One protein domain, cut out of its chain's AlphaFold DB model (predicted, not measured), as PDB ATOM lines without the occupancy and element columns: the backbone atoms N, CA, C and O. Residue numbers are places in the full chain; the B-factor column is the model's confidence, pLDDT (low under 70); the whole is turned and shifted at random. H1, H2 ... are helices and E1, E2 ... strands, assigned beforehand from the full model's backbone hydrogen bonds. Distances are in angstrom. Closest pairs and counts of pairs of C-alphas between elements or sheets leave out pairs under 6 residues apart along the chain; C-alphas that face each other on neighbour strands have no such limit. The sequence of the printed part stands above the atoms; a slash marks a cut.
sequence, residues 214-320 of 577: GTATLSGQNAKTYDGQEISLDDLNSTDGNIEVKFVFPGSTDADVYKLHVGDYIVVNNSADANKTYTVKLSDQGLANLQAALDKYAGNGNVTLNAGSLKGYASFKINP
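AT A GLANCE: This is residues 214 to 320 of the 577 residues of the protein "YSIRK-type signal peptide-containing protein" of Lactobacillus kefiranofaciens (UniProt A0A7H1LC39). Two small sheets form an elongated, twisted body: E2, E7, E5 and E4 curl like part of a barrel toward one end, and E3, E1 and E6 lie toward the other, the sheets only partly face to face. Two strands cross from sheet to sheet, E1 running on into E2 and E6 into E7, while the long helix H2 packs at the E3-E1-E6 end and the short helix H1 at the other sheet. The printed part has 107 residues, with named elements in the order E1 E2 H1 E3 E4 E5 H2 E6 E7; under half of the residues are in them. The class is mixed, helices and strands, and both sheets are mixed in direction. The whole is compact, with a radius of gyration of the C-alphas of 14.5 A and spans of 46 by 24 by 18 A.

IN THESE COORDINATES: In the larger sheet, E2 is residues 221 to 225, 14.2 A long, E7 residues 314 to 319, 16.3 A, E5 residues 276 to 282, 19.8 A, and E4 residues 265 to 267, 6.6 A. C-alpha 319, where E7 ends, is at (21.864, 42.402, -63.410). In the other sheet, E3 is residues 244 to 248, 13.3 A, E1 residues 215 to 219, 13.0 A, and E6 residues 310 to 312, 7.1 A. E1 begins with C-alpha 215 at (45.663, 54.774, -45.349). H2 is residues 284 to 298, 20.8 A, and H1 residues 233 to 236, 5.1 A.

HOW THE PARTS SIT: The strongly twisted larger sheet runs E2 E7 E5 E4. E2 and E7 are parallel, with N 224 and O 317 at 2.9 A. E7 and E5 are antiparallel, with N 278 and O 316 at 2.7 A. E5 and E4 form a hairpin, with N 266 and O 281 at 2.8 A. The other sheet runs E3 E1 E6: E3 and E1 are antiparallel, with N 217 and O 246 at 2.9 A, and E1 and E6 parallel, with N 311 and O 216 at 2.9 A. The two form a sandwich, two sheets face to face, their best planes 34 degrees apart. The closest C-alphas of E1 and E7, those of Ser 219 and Ala 314, are 4.6 A apart. H2 only grazes both sheets; H1 only grazes the larger one. In H2 every O i to N i+4 pair is within hydrogen-bond range; H1 is too short for such a pair.

THE WHOLE: The C-alphas farthest apart, those of Asn 302 and Pro 320, are 46.5 A apart. The printed part has no cut. The links E3 to E4 and H2 to E6 are long; on the first, residues 257 to 258 pair antiparallel with residues 245 to 246 of E3. Mean pLDDT of the printed part is 91.3; residues 254 to 256 are under 70.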
ATOM      1  N   GLY A 214      48.692  55.049 -41.442       90.44
ATOM      2  CA  GLY A 214      48.455  54.457 -42.756       90.44
ATOM      3  C   GLY A 214      47.160  54.966 -43.390       90.44
ATOM      4  O   GLY A 214      46.344  55.639 -42.753       90.44
ATOM      5  N   THR A 215      46.948  54.607 -44.655       89.44
ATOM      6  CA  THR A 215      45.663  54.774 -45.349       89.44
ATOM      7  C   THR A 215      45.167  53.446 -45.897       89.44
ATOM      8  O   THR A 215      45.966  52.563 -46.209       89.44
ATOM      9  N   ALA A 216      43.848  53.303 -46.005       90.75
ATOM     10  CA  ALA A 216      43.211  52.145 -46.617       90.75
ATOM     11  C   ALA A 216      42.160  52.623 -47.620       90.75
ATOM     12  O   ALA A 216      41.350  53.501 -47.308       90.75
ATOM     13  N   THR A 217      42.176  52.060 -48.825       91.81
ATOM     14  CA  THR A 217      41.220  52.413 -49.880       91.81
ATOM     15  C   THR A 217      40.402  51.196 -50.274       91.81
ATOM     16  O   THR A 217      40.971  50.221 -50.759       91.81
ATOM     17  N   LEU A 218      39.080  51.264 -50.087       94.50
ATOM     18  CA  LEU A 218      38.138  50.299 -50.655       94.50
ATOM     19  C   LEU A 218      37.853  50.692 -52.105       94.50
ATOM     20  O   LEU A 218      37.462  51.830 -52.377       94.50
ATOM     21  N   SER A 219      38.027  49.757 -53.033       94.19
ATOM     22  CA  SER A 219      37.761  49.988 -54.452       94.19
ATOM     23  C   SER A 219      37.284  48.719 -55.151       94.19
ATOM     24  O   SER A 219      37.123  47.676 -54.519       94.19
ATOM     25  N   GLY A 220      37.028  48.830 -56.454       95.62
ATOM     26  CA  GLY A 220      36.622  47.716 -57.293       95.62
ATOM     27  C   GLY A 220      35.121  47.630 -57.526       95.62
ATOM     28  O   GLY A 220      34.313  48.437 -57.049       95.62
ATOM     29  N   GLN A 221      34.759  46.638 -58.323       97.00
ATOM     30  CA  GLN A 221      33.399  46.382 -58.740       97.00
ATOM     31  C   GLN A 221      33.126  44.888 -58.852       97.00
ATOM     32  O   GLN A 221      34.014  44.092 -59.154       97.00
ATOM     33  N   ASN A 222      31.874  44.513 -58.630       97.19
ATOM     34  CA  ASN A 222      31.412  43.154 -58.860       97.19
ATOM     35  C   ASN A 222      29.942  43.163 -59.297       97.19
ATOM     36  O   ASN A 222      29.277  44.206 -59.277       97.19
ATOM     37  N   ALA A 223      29.434  42.022 -59.742       97.38
ATOM     38  CA  ALA A 223      28.050  41.885 -60.136       97.38
ATOM     39  C   ALA A 223      27.537  40.460 -59.938       97.38
ATOM     40  O   ALA A 223      28.294  39.500 -60.011       97.38
ATOM     41  N   LYS A 224      26.218  40.331 -59.790       97.31
ATOM     42  CA  LYS A 224      25.519  39.048 -59.906       97.31
ATOM     43  C   LYS A 224      24.295  39.169 -60.797       97.31
ATOM     44  O   LYS A 224      23.811  40.270 -61.060       97.31
ATOM     45  N   THR A 225      23.785  38.039 -61.258       97.81
ATOM     46  CA  THR A 225      22.464  37.971 -61.889       97.81
ATOM     47  C   THR A 225      21.402  37.838 -60.805       97.81
ATOM     48  O   THR A 225      21.628  37.162 -59.807       97.81
ATOM     49  N   TYR A 226      20.250  38.479 -60.996       98.38
ATOM     50  CA  TYR A 226      19.147  38.442 -60.042       98.38
ATOM     51  C   TYR A 226      18.749  37.010 -59.659       98.38
ATOM     52  O   TYR A 226      18.363  36.206 -60.506       98.38
ATOM     53  N   ASP A 227      18.808  36.714 -58.366       97.50
ATOM     54  CA  ASP A 227      18.536  35.406 -57.763       97.50
ATOM     55  C   ASP A 227      17.448  35.473 -56.676       97.50
ATOM     56  O   ASP A 227      17.135  34.462 -56.053       97.50
ATOM     57  N   GLY A 228      16.846  36.650 -56.469       96.94
ATOM     58  CA  GLY A 228      15.850  36.896 -55.425       96.94
ATOM     59  C   GLY A 228      16.428  37.246 -54.054       96.94
ATOM     60  O   GLY A 228      15.646  37.554 -53.161       96.94
ATOM     61  N   GLN A 229      17.754  37.251 -53.893       96.81
ATOM     62  CA  GLN A 229      18.425  37.461 -52.613       96.81
ATOM     63  C   GLN A 229      19.224  38.770 -52.609       96.81
ATOM     64  O   GLN A 229      19.750  39.213 -53.635       96.81
ATOM     65  N   GLU A 230      19.356  39.377 -51.430       97.12
ATOM     66  CA  GLU A 230      20.243  40.526 -51.220       97.12
ATOM     67  C   GLU A 230      21.718  40.173 -51.477       97.12
ATOM     68  O   GLU A 230      22.090  39.004 -51.604       97.12
ATOM     69  N   ILE A 231      22.568  41.198 -51.571       97.19
ATOM     70  CA  ILE A 231      24.011  41.023 -51.770       97.19
ATOM     71  C   ILE A 231      24.627  40.443 -50.492       97.19
ATOM     72  O   ILE A 231      24.447  41.003 -49.408       97.19
ATOM     73  N   SER A 232      25.360  39.339 -50.637       95.56
ATOM     74  CA  SER A 232      26.042  38.619 -49.556       95.56
ATOM     75  C   SER A 232      27.558  38.859 -49.547       95.56
ATOM     76  O   SER A 232      28.116  39.447 -50.472       95.56
ATOM     77  N   LEU A 233      28.257  38.374 -48.512       95.25
ATOM     78  CA  LEU A 233      29.724  38.450 -48.461       95.25
ATOM     79  C   LEU A 233      30.372  37.652 -49.599       95.25
ATOM     80  O   LEU A 233      31.350  38.111 -50.187       95.25
ATOM     81  N   ASP A 234      29.824  36.477 -49.902       95.62
ATOM     82  CA  ASP A 234      30.341  35.607 -50.959       95.62
ATOM     83  C   ASP A 234      30.202  36.276 -52.329       95.62
ATOM     84  O   ASP A 234      31.125  36.210 -53.138       95.62
ATOM     85  N   ASP A 235      29.104  37.008 -52.552       96.06
ATOM     86  CA  ASP A 235      28.926  37.826 -53.753       96.06
ATOM     87  C   ASP A 235      30.027  38.893 -53.861       96.06
ATOM     88  O   ASP A 235      30.639  39.051 -54.916       96.06
ATOM     89  N   LEU A 236      30.315  39.618 -52.771       95.94
ATOM     90  CA  LEU A 236      31.344  40.665 -52.763       95.94
ATOM     91  C   LEU A 236      32.747  40.104 -53.032       95.94
ATOM     92  O   LEU A 236      33.493  40.694 -53.814       95.94
ATOM     93  N   ASN A 237      33.075  38.965 -52.419       93.75
ATOM     94  CA  ASN A 237      34.379  38.301 -52.506       93.75
ATOM     95  C   ASN A 237      34.516  37.333 -53.697       93.75
ATOM     96  O   ASN A 237      35.529  36.626 -53.787       93.75
ATOM     97  N   SER A 238      33.514  37.264 -54.579       92.75
ATOM     98  CA  SER A 238      33.536  36.393 -55.756       92.75
ATOM     99  C   SER A 238      34.760  36.662 -56.635       92.75
ATOM    100  O   SER A 238      35.181  37.806 -56.814       92.75
ATOM    101  N   THR A 239      35.310  35.598 -57.223       88.50
ATOM    102  CA  THR A 239      36.475  35.654 -58.121       88.50
ATOM    103  C   THR A 239      36.216  36.406 -59.422       88.50
ATOM    104  O   THR A 239      37.169  36.774 -60.102       88.50
ATOM    105  N   ASP A 240      34.948  36.624 -59.770       87.50
ATOM    106  CA  ASP A 240      34.542  37.316 -60.999       87.50
ATOM    107  C   ASP A 240      34.603  38.849 -60.869       87.50
ATOM    108  O   ASP A 240      34.474  39.568 -61.862       87.50
ATOM    109  N   GLY A 241      34.815  39.357 -59.651       88.38
ATOM    110  CA  GLY A 241      35.003  40.776 -59.371       88.38
ATOM    111  C   GLY A 241      36.345  41.087 -58.722       88.38
ATOM    112  O   GLY A 241      37.189  40.220 -58.510       88.38
ATOM    113  N   ASN A 242      36.540  42.366 -58.409       92.00
ATOM    114  CA  ASN A 242      37.787  42.885 -57.847       92.00
ATOM    115  C   ASN A 242      37.552  43.838 -56.667       92.00
ATOM    116  O   ASN A 242      38.277  44.817 -56.508       92.00
ATOM    117  N   ILE A 243      36.502  43.596 -55.872       95.19
ATOM    118  CA  ILE A 243      36.251  44.387 -54.664       95.19
ATOM    119  C   ILE A 243      37.306  44.037 -53.618       95.19
ATOM    120  O   ILE A 243      37.346  42.917 -53.115       95.19
ATOM    121  N   GLU A 244      38.137  45.015 -53.278       92.25
ATOM    122  CA  GLU A 244      39.256  44.820 -52.366       92.25
ATOM    123  C   GLU A 244      39.639  46.098 -51.616       92.25
ATOM    124  O   GLU A 244      39.332  47.220 -52.042       92.25
ATOM    125  N   VAL A 245      40.327  45.918 -50.484       92.56
ATOM    126  CA  VAL A 245      40.936  47.015 -49.730       92.56
ATOM    127  C   VAL A 245      42.451  46.962 -49.884       92.56
ATOM    128  O   VAL A 245      43.072  45.939 -49.597       92.56
ATOM    129  N   LYS A 246      43.040  48.090 -50.295       89.81
ATOM    130  CA  LYS A 246      44.492  48.270 -50.401       89.81
ATOM    131  C   LYS A 246      45.009  49.201 -49.310       89.81
ATOM    132  O   LYS A 246      44.473  50.301 -49.134       89.81
ATOM    133  N   PHE A 247      46.066  48.778 -48.619       88.38
ATOM    134  CA  PHE A 247      46.777  49.591 -47.632       88.38
ATOM    135  C   PHE A 247      47.925  50.380 -48.262       88.38
ATOM    136  O   PHE A 247      48.576  49.916 -49.194       88.38
ATOM    137  N   VAL A 248      48.192  51.568 -47.723       88.00
ATOM    138  CA  VAL A 248      49.373  52.373 -48.057       88.00
ATOM    139  C   VAL A 248      49.957  52.950 -46.773       88.00
ATOM    140  O   VAL A 248      49.286  53.719 -46.075       88.00
ATOM    141  N   PHE A 249      51.202  52.587 -46.465       87.81
ATOM    142  CA  PHE A 249      51.971  53.091 -45.323       87.81
ATOM    143  C   PHE A 249      53.489  52.956 -45.581       87.81
ATOM    144  O   PHE A 249      53.901  52.230 -46.485       87.81
ATOM    145  N   PRO A 250      54.355  53.648 -44.820       83.25
ATOM    146  CA  PRO A 250      55.804  53.489 -44.942       83.25
ATOM    147  C   PRO A 250      56.259  52.028 -44.783       83.25
ATOM    148  O   PRO A 250      56.036  51.415 -43.743       83.25
ATOM    149  N   GLY A 251      56.902  51.477 -45.815       76.00
ATOM    150  CA  GLY A 251      57.352  50.080 -45.848       76.00
ATOM    151  C   GLY A 251      56.354  49.078 -46.452       76.00
ATOM    152  O   GLY A 251      56.723  47.922 -46.631       76.00
ATOM    153  N   SER A 252      55.130  49.491 -46.815       79.88
ATOM    154  CA  SER A 252      54.160  48.623 -47.509       79.88
ATOM    155  C   SER A 252      54.554  48.348 -48.964       79.88
ATOM    156  O   SER A 252      55.059  49.250 -49.636       79.88
ATOM    157  N   THR A 253      54.232  47.160 -49.487       71.06
ATOM    158  CA  THR A 253      54.346  46.834 -50.925       71.06
ATOM    159  C   THR A 253      52.971  46.763 -51.601       71.06
ATOM    160  O   THR A 253      51.949  46.663 -50.932       71.06
ATOM    161  N   ASP A 254      52.920  46.807 -52.936       61.59
ATOM    162  CA  ASP A 254      51.657  46.821 -53.698       61.59
ATOM    163  C   ASP A 254      50.845  45.508 -53.644       61.59
ATOM    164  O   ASP A 254      49.730  45.477 -54.165       61.59
ATOM    165  N   ALA A 255      51.382  44.435 -53.052       57.69
ATOM    166  CA  ALA A 255      50.834  43.078 -53.144       57.69
ATOM    167  C   ALA A 255      49.842  42.695 -52.026       57.69
ATOM    168  O   ALA A 255      49.290  41.593 -52.053       57.69
ATOM    169  N   ASP A 256      49.594  43.579 -51.058       66.38
ATOM    170  CA  ASP A 256      48.814  43.241 -49.867       66.38
ATOM    171  C   ASP A 256      47.342  43.626 -50.023       66.38
ATOM    172  O   ASP A 256      46.923  44.761 -49.781       66.38
ATOM    173  N   VAL A 257      46.560  42.639 -50.452       77.19
ATOM    174  CA  VAL A 257      45.120  42.750 -50.680       77.19
ATOM    175  C   VAL A 257      44.358  42.211 -49.473       77.19
ATOM    176  O   VAL A 257      44.546  41.062 -49.068       77.19
ATOM    177  N   TYR A 258      43.449  43.014 -48.921       88.94
ATOM    178  CA  TYR A 258      42.545  42.574 -47.863       88.94
ATOM    179  C   TYR A 258      41.173  42.200 -48.431       88.94
ATOM    180  O   TYR A 258      40.469  43.040 -49.003       88.94
ATOM    181  N   LYS A 259      40.791  40.931 -48.243       89.06
ATOM    182  CA  LYS A 259      39.443  40.432 -48.530       89.06
ATOM    183  C   LYS A 259      38.512  40.713 -47.361       89.06
ATOM    184  O   LYS A 259      38.908  40.574 -46.207       89.06
ATOM    185  N   LEU A 260      37.271  41.065 -47.678       93.50
ATOM    186  CA  LEU A 260      36.267  41.410 -46.679       93.50
ATOM    187  C   LEU A 260      35.833  40.167 -45.886       93.50
ATOM    188  O   LEU A 260      35.728  39.067 -46.429       93.50
ATOM    189  N   HIS A 261      35.519  40.358 -44.613       92.06
ATOM    190  CA  HIS A 261      34.915  39.391 -43.705       92.06
ATOM    191  C   HIS A 261      33.509  39.844 -43.301       92.06
ATOM    192  O   HIS A 261      33.066  40.964 -43.580       92.06
ATOM    193  N   VAL A 262      32.771  38.953 -42.633       91.81
ATOM    194  CA  VAL A 262      31.440  39.277 -42.111       91.81
ATOM    195  C   VAL A 262      31.549  40.454 -41.144       91.81
ATOM    196  O   VAL A 262      32.329  40.422 -40.197       91.81
ATOM    197  N   GLY A 263      30.736  41.480 -41.387       92.00
ATOM    198  CA  GLY A 263      30.715  42.700 -40.588       92.00
ATOM    199  C   GLY A 263      31.651  43.798 -41.088       92.00
ATOM    200  O   GLY A 263      31.481  44.928 -40.646       92.00
ATOM    201  N   ASP A 264      32.561  43.538 -42.033       95.25
ATOM    202  CA  ASP A 264      33.516  44.560 -42.493       95.25
ATOM    203  C   ASP A 264      32.882  45.677 -43.317       95.25
ATOM    204  O   ASP A 264      33.429  46.772 -43.442       95.25
ATOM    205  N   TYR A 265      31.733  45.393 -43.913       94.56
ATOM    206  CA  TYR A 265      31.149  46.213 -44.953       94.56
ATOM    207  C   TYR A 265      29.687  46.532 -44.668       94.56
ATOM    208  O   TYR A 265      28.994  45.856 -43.909       94.56
ATOM    209  N   ILE A 266      29.218  47.575 -45.337       95.00
ATOM    210  CA  ILE A 266      27.820  47.969 -45.428       95.00
ATOM    211  C   ILE A 266      27.506  48.113 -46.912       95.00
ATOM    212  O   ILE A 266      28.160  48.881 -47.622       95.00
ATOM    213  N   VAL A 267      26.480  47.405 -47.374       97.44
ATOM    214  CA  VAL A 267      25.872  47.666 -48.679       97.44
ATOM    215  C   VAL A 267      24.784  48.717 -48.473       97.44
ATOM    216  O   VAL A 267      23.799  48.486 -47.774       97.44
ATOM    217  N   VAL A 268      24.990  49.911 -49.022       97.06
ATOM    218  CA  VAL A 268      24.075  51.042 -48.835       97.06
ATOM    219  C   VAL A 268      22.742  50.734 -49.514       97.06
ATOM    220  O   VAL A 268      22.717  50.480 -50.716       97.06
ATOM    221  N   ASN A 269      21.647  50.807 -48.748       95.06
ATOM    222  CA  ASN A 269      20.291  50.464 -49.194       95.06
ATOM    223  C   ASN A 269      20.227  49.065 -49.830       95.06
ATOM    224  O   ASN A 269      19.692  48.919 -50.927       95.06
ATOM    225  N   ASN A 270      20.831  48.065 -49.177       94.88
ATOM    226  CA  ASN A 270      20.816  46.691 -49.673       94.88
ATOM    227  C   ASN A 270      19.374  46.222 -49.889       94.88
ATOM    228  O   ASN A 270      18.527  46.373 -49.013       94.88
ATOM    229  N   SER A 271      19.115  45.691 -51.076       94.81
ATOM    230  CA  SER A 271      17.823  45.142 -51.468       94.81
ATOM    231  C   SER A 271      18.035  44.127 -52.582       94.81
ATOM    232  O   SER A 271      19.008  44.214 -53.334       94.81
ATOM    233  N   ALA A 272      17.098  43.202 -52.747       94.94
ATOM    234  CA  ALA A 272      17.085  42.268 -53.868       94.94
ATOM    235  C   ALA A 272      16.433  42.896 -55.117       94.94
ATOM    236  O   ALA A 272      15.509  42.327 -55.695       94.94
ATOM    237  N   ASP A 273      16.896  44.075 -55.540       95.50
ATOM    238  CA  ASP A 273      16.394  44.738 -56.750       95.50
ATOM    239  C   ASP A 273      17.435  44.662 -57.869       95.50
ATOM    240  O   ASP A 273      18.583  45.098 -57.703       95.50
ATOM    241  N   ALA A 274      17.032  44.133 -59.024       96.38
ATOM    242  CA  ALA A 274      17.875  44.080 -60.209       96.38
ATOM    243  C   ALA A 274      17.896  45.418 -60.961       96.38
ATOM    244  O   ALA A 274      17.173  46.362 -60.651       96.38
ATOM    245  N   ASN A 275      18.768  45.493 -61.968       93.25
ATOM    246  CA  ASN A 275      19.054  46.698 -62.747       93.25
ATOM    247  C   ASN A 275      19.519  47.897 -61.898       93.25
ATOM    248  O   ASN A 275      19.406  49.047 -62.319       93.25
ATOM    249  N   LYS A 276      20.048  47.630 -60.701       95.56
ATOM    250  CA  LYS A 276      20.574  48.637 -59.781       95.56
ATOM    251  C   LYS A 276      22.048  48.390 -59.494       95.56
ATOM    252  O   LYS A 276      22.524  47.250 -59.481       95.56
ATOM    253  N   THR A 277      22.753  49.487 -59.246       97.44
ATOM    254  CA  THR A 277      24.129  49.488 -58.752       97.44
ATOM    255  C   THR A 277      24.128  50.008 -57.322       97.44
ATOM    256  O   THR A 277      23.681  51.121 -57.056       97.44
ATOM    257  N   TYR A 278      24.636  49.186 -56.417       98.06
ATOM    258  CA  TYR A 278      24.750  49.436 -54.992       98.06
ATOM    259  C   TYR A 278      26.152  49.928 -54.656       98.06
ATOM    260  O   TYR A 278      27.132  49.568 -55.312       98.06
ATOM    261  N   THR A 279      26.252  50.746 -53.614       98.25
ATOM    262  CA  THR A 279      27.533  51.207 -53.077       98.25
ATOM    263  C   THR A 279      27.906  50.374 -51.861       98.25
ATOM    264  O   THR A 279      27.117  50.259 -50.926       98.25
ATOM    265  N   VAL A 280      29.124  49.846 -51.853       97.62
ATOM    266  CA  VAL A 280      29.705  49.122 -50.722       97.62
ATOM    267  C   VAL A 280      30.683  50.049 -50.007       97.62
ATOM    268  O   VAL A 280      31.547  50.666 -50.635       97.62
ATOM    269  N   LYS A 281      30.523  50.168 -48.691       94.56
ATOM    270  CA  LYS A 281      31.376  50.957 -47.794       94.56
ATOM    271  C   LYS A 281      31.929  50.064 -46.693       94.56
ATOM    272  O   LYS A 281      31.342  49.028 -46.407       94.56
ATOM    273  N   LEU A 282      33.011  50.487 -46.050       92.62
ATOM    274  CA  LEU A 282      33.480  49.855 -44.818       92.62
ATOM    275  C   LEU A 282      32.610  50.279 -43.628       92.62
ATOM    276  O   LEU A 282      32.134  51.415 -43.577       92.62
ATOM    277  N   SER A 283      32.409  49.357 -42.693       92.25
ATOM    278  CA  SER A 283      31.787  49.616 -41.394       92.25
ATOM    279  C   SER A 283      32.847  49.991 -40.344       92.25
ATOM    280  O   SER A 283      34.049  49.833 -40.573       92.25
ATOM    281  N   ASP A 284      32.411  50.411 -39.155       90.00
ATOM    282  CA  ASP A 284      33.313  50.620 -38.012       90.00
ATOM    283  C   ASP A 284      33.993  49.312 -37.566       90.00
ATOM    284  O   ASP A 284      35.171  49.306 -37.202       90.00
ATOM    285  N   GLN A 285      33.284  48.181 -37.655       92.44
ATOM    286  CA  GLN A 285      33.862  46.861 -37.388       92.44
ATOM    287  C   GLN A 285      34.899  46.486 -38.452       92.44
ATOM    288  O   GLN A 285      35.949  45.939 -38.119       92.44
ATOM    289  N   GLY A 286      34.642  46.833 -39.715       92.56
ATOM    290  CA  GLY A 286      35.601  46.664 -40.801       92.56
ATOM    291  C   GLY A 286      36.870  47.456 -40.570       92.56
ATOM    292  O   GLY A 286      37.956  46.931 -40.777       92.56
ATOM    293  N   LEU A 287      36.764  48.682 -40.054       89.50
ATOM    294  CA  LEU A 287      37.937  49.461 -39.666       89.50
ATOM    295  C   LEU A 287      38.756  48.760 -38.572       89.50
ATOM    296  O   LEU A 287      39.979  48.686 -38.685       89.50
ATOM    297  N   ALA A 288      38.103  48.208 -37.546       91.88
ATOM    298  CA  ALA A 288      38.791  47.463 -36.491       91.88
ATOM    299  C   ALA A 288      39.481  46.196 -37.029       91.88
ATOM    300  O   ALA A 288      40.629  45.915 -36.682       91.88
ATOM    301  N   ASN A 289      38.816  45.458 -37.921       93.19
ATOM    302  CA  ASN A 289      39.371  44.250 -38.531       93.19
ATOM    303  C   ASN A 289      40.530  44.567 -39.491       93.19
ATOM    304  O   ASN A 289      41.524  43.839 -39.518       93.19
ATOM    305  N   LEU A 290      40.445  45.677 -40.231       91.94
ATOM    306  CA  LEU A 290      41.533  46.194 -41.061       91.94
ATOM    307  C   LEU A 290      42.743  46.602 -40.214       91.94
ATOM    308  O   LEU A 290      43.866  46.268 -40.580       91.94
ATOM    309  N   GLN A 291      42.527  47.268 -39.074       92.56
ATOM    310  CA  GLN A 291      43.605  47.599 -38.140       92.56
ATOM    311  C   GLN A 291      44.289  46.330 -37.615       92.56
ATOM    312  O   GLN A 291      45.507  46.226 -37.694       92.56
ATOM    313  N   ALA A 292      43.525  45.324 -37.185       92.44
ATOM    314  CA  ALA A 292      44.093  44.059 -36.718       92.44
ATOM    315  C   ALA A 292      44.895  43.323 -37.812       92.44
ATOM    316  O   ALA A 292      45.934  42.717 -37.535       92.44
ATOM    317  N   ALA A 293      44.436  43.378 -39.066       90.56
ATOM    318  CA  ALA A 293      45.172  42.824 -40.199       90.56
ATOM    319  C   ALA A 293      46.472  43.594 -40.471       90.56
ATOM    320  O   ALA A 293      47.511  42.977 -40.721       90.56
ATOM    321  N   LEU A 294      46.434  44.923 -40.364       90.00
ATOM    322  CA  LEU A 294      47.605  45.778 -40.497       90.00
ATOM    323  C   LEU A 294      48.622  45.532 -39.376       90.00
ATOM    324  O   LEU A 294      49.809  45.419 -39.661       90.00
ATOM    325  N   ASP A 295      48.174  45.361 -38.132       91.94
ATOM    326  CA  ASP A 295      49.035  45.027 -36.990       91.94
ATOM    327  C   ASP A 295      49.736  43.674 -37.174       91.94
ATOM    328  O   ASP A 295      50.890  43.505 -36.776       91.94
ATOM    329  N   LYS A 296      49.078  42.707 -37.828       89.19
ATOM    330  CA  LYS A 296      49.701  41.425 -38.191       89.19
ATOM    331  C   LYS A 296      50.776  41.584 -39.269       89.19
ATOM    332  O   LYS A 296      51.744  40.829 -39.262       89.19
ATOM    333  N   TYR A 297      50.595  42.528 -40.191       85.88
ATOM    334  CA  TYR A 297      51.529  42.765 -41.288       85.88
ATOM    335  C   TYR A 297      52.724  43.622 -40.859       85.88
ATOM    336  O   TYR A 297      53.872  43.222 -41.016       85.88
ATOM    337  N   ALA A 298      52.453  44.810 -40.317       88.56
ATOM    338  CA  ALA A 298      53.469  45.798 -39.981       88.56
ATOM    339  C   ALA A 298      54.052  45.592 -38.578       88.56
ATOM    340  O   ALA A 298      55.103  46.149 -38.282       88.56
ATOM    341  N   GLY A 299      53.403  44.805 -37.718       89.44
ATOM    342  CA  GLY A 299      53.707  44.707 -36.294       89.44
ATOM    343  C   GLY A 299      52.817  45.640 -35.470       89.44
ATOM    344  O   GLY A 299      52.588  46.796 -35.830       89.44
ATOM    345  N   ASN A 300      52.310  45.115 -34.354       92.00
ATOM    346  CA  ASN A 300      51.302  45.784 -33.539       92.00
ATOM    347  C   ASN A 300      51.758  47.169 -33.061       92.00
ATOM    348  O   ASN A 300      52.771  47.284 -32.369       92.00
ATOM    349  N   GLY A 301      50.975  48.199 -33.387       91.81
ATOM    350  CA  GLY A 301      51.227  49.578 -32.958       91.81
ATOM    351  C   GLY A 301      52.240  50.353 -33.806       91.81
ATOM    352  O   GLY A 301      52.483  51.522 -33.518       91.81
ATOM    353  N   ASN A 302      52.798  49.757 -34.863       93.88
ATOM    354  CA  ASN A 302      53.706  50.454 -35.783       93.88
ATOM    355  C   ASN A 302      52.964  51.384 -36.744       93.88
ATOM    356  O   ASN A 302      53.446  52.469 -37.077       93.88
ATOM    357  N   VAL A 303      51.778  50.953 -37.182       93.31
ATOM    358  CA  VAL A 303      50.929  51.696 -38.108       93.31
ATOM    359  C   VAL A 303      49.510  51.746 -37.563       93.31
ATOM    360  O   VAL A 303      48.947  50.736 -37.152       93.31
ATOM    361  N   THR A 304      48.921  52.935 -37.588       92.50
ATOM    362  CA  THR A 304      47.546  53.179 -37.145       92.50
ATOM    363  C   THR A 304      46.650  53.581 -38.313       92.50
ATOM    364  O   THR A 304      47.064  54.315 -39.213       92.50
ATOM    365  N   LEU A 305      45.406  53.117 -38.296       89.75
ATOM    366  CA  LEU A 305      44.327  53.509 -39.192       89.75
ATOM    367  C   LEU A 305      43.278  54.261 -38.386       89.75
ATOM    368  O   LEU A 305      42.646  53.722 -37.480       89.75
ATOM    369  N   ASN A 306      43.052  55.512 -38.766       82.38
ATOM    370  CA  ASN A 306      42.010  56.332 -38.167       82.38
ATOM    371  C   ASN A 306      40.794  56.360 -39.103       82.38
ATOM    372  O   ASN A 306      40.925  56.126 -40.303       82.38
ATOM    373  N   ALA A 307      39.614  56.740 -38.607       75.81
ATOM    374  CA  ALA A 307      38.418  56.850 -39.453       75.81
ATOM    375  C   ALA A 307      38.635  57.762 -40.684       75.81
ATOM    376  O   ALA A 307      38.146  57.483 -41.776       75.81
ATOM    377  N   GLY A 308      39.442  58.822 -40.540       81.50
ATOM    378  CA  GLY A 308      39.818  59.720 -41.642       81.50
ATOM    379  C   GLY A 308      40.792  59.124 -42.672       81.50
ATOM    380  O   GLY A 308      40.932  59.692 -43.759       81.50
ATOM    381  N   SER A 309      41.438  58.001 -42.353       81.88
ATOM    382  CA  SER A 309      42.373  57.267 -43.215       81.88
ATOM    383  C   SER A 309      41.676  56.362 -44.232       81.88
ATOM    384  O   SER A 309      42.321  55.912 -45.179       81.88
ATOM    385  N   LEU A 310      40.373  56.111 -44.057       82.75
ATOM    386  CA  LEU A 310      39.569  55.342 -45.000       82.75
ATOM    387  C   LEU A 310      39.174  56.198 -46.202       82.75
ATOM    388  O   LEU A 310      38.686  57.327 -46.058       82.75
ATOM    389  N   LYS A 311      39.375  55.650 -47.399       86.62
ATOM    390  CA  LYS A 311      39.007  56.272 -48.674       86.62
ATOM    391  C   LYS A 311      38.267  55.283 -49.569       86.62
ATOM    392  O   LYS A 311      38.379  54.069 -49.419       86.62
ATOM    393  N   GLY A 312      37.547  55.838 -50.537       92.31
ATOM    394  CA  GLY A 312      36.904  55.072 -51.596       92.31
ATOM    395  C   GLY A 312      35.610  54.369 -51.187       92.31
ATOM    396  O   GLY A 312      35.114  54.475 -50.065       92.31
ATOM    397  N   TYR A 313      35.040  53.707 -52.178       95.56
ATOM    398  CA  TYR A 313      33.881  52.837 -52.097       95.56
ATOM    399  C   TYR A 313      33.980  51.845 -53.254       95.56
ATOM    400  O   TYR A 313      34.614  52.131 -54.272       95.56
ATOM    401  N   ALA A 314      33.323  50.702 -53.111       97.19
ATOM    402  CA  ALA A 314      33.164  49.749 -54.201       97.19
ATOM    403  C   ALA A 314      31.734  49.796 -54.752       97.19
ATOM    404  O   ALA A 314      30.809  50.282 -54.093       97.19
ATOM    405  N   SER A 315      31.547  49.302 -55.973       97.69
ATOM    406  CA  SER A 315      30.226  49.223 -56.608       97.69
ATOM    407  C   SER A 315      29.815  47.782 -56.869       97.69
ATOM    408  O   SER A 315      30.604  47.005 -57.396       97.69
ATOM    409  N   PHE A 316      28.566  47.434 -56.579       98.38
ATOM    410  CA  PHE A 316      28.034  46.104 -56.854       98.38
ATOM    411  C   PHE A 316      26.778  46.189 -57.719       98.38
ATOM    412  O   PHE A 316      25.854  46.918 -57.374       98.38
ATOM    413  N   LYS A 317      26.706  45.466 -58.838       97.62
ATOM    414  CA  LYS A 317      25.540  45.493 -59.737       97.62
ATOM    415  C   LYS A 317      24.729  44.200 -59.660       97.62
ATOM    416  O   LYS A 317      25.272  43.121 -59.862       97.62
ATOM    417  N   ILE A 318      23.414  44.301 -59.474       98.25
ATOM    418  CA  ILE A 318      22.509  43.166 -59.710       98.25
ATOM    419  C   ILE A 318      21.950  43.308 -61.128       98.25
ATOM    420  O   ILE A 318      21.171  44.216 -61.416       98.25
ATOM    421  N   ASN A 319      22.373  42.440 -62.043       97.69
ATOM    422  CA  ASN A 319      21.864  42.402 -63.410       97.69
ATOM    423  C   ASN A 319      20.492  41.709 -63.452       97.69
ATOM    424  O   ASN A 319      20.293  40.726 -62.734       97.69
ATOM    425  N   PRO A 320      19.554  42.174 -64.299       97.94
ATOM    426  CA  PRO A 320      18.299  41.465 -64.527       97.94
ATOM    427  C   PRO A 320      18.535  40.022 -64.963       97.94
ATOM    428  O   PRO A 320      19.477  39.742 -65.708       97.94
TER     429      PRO A 320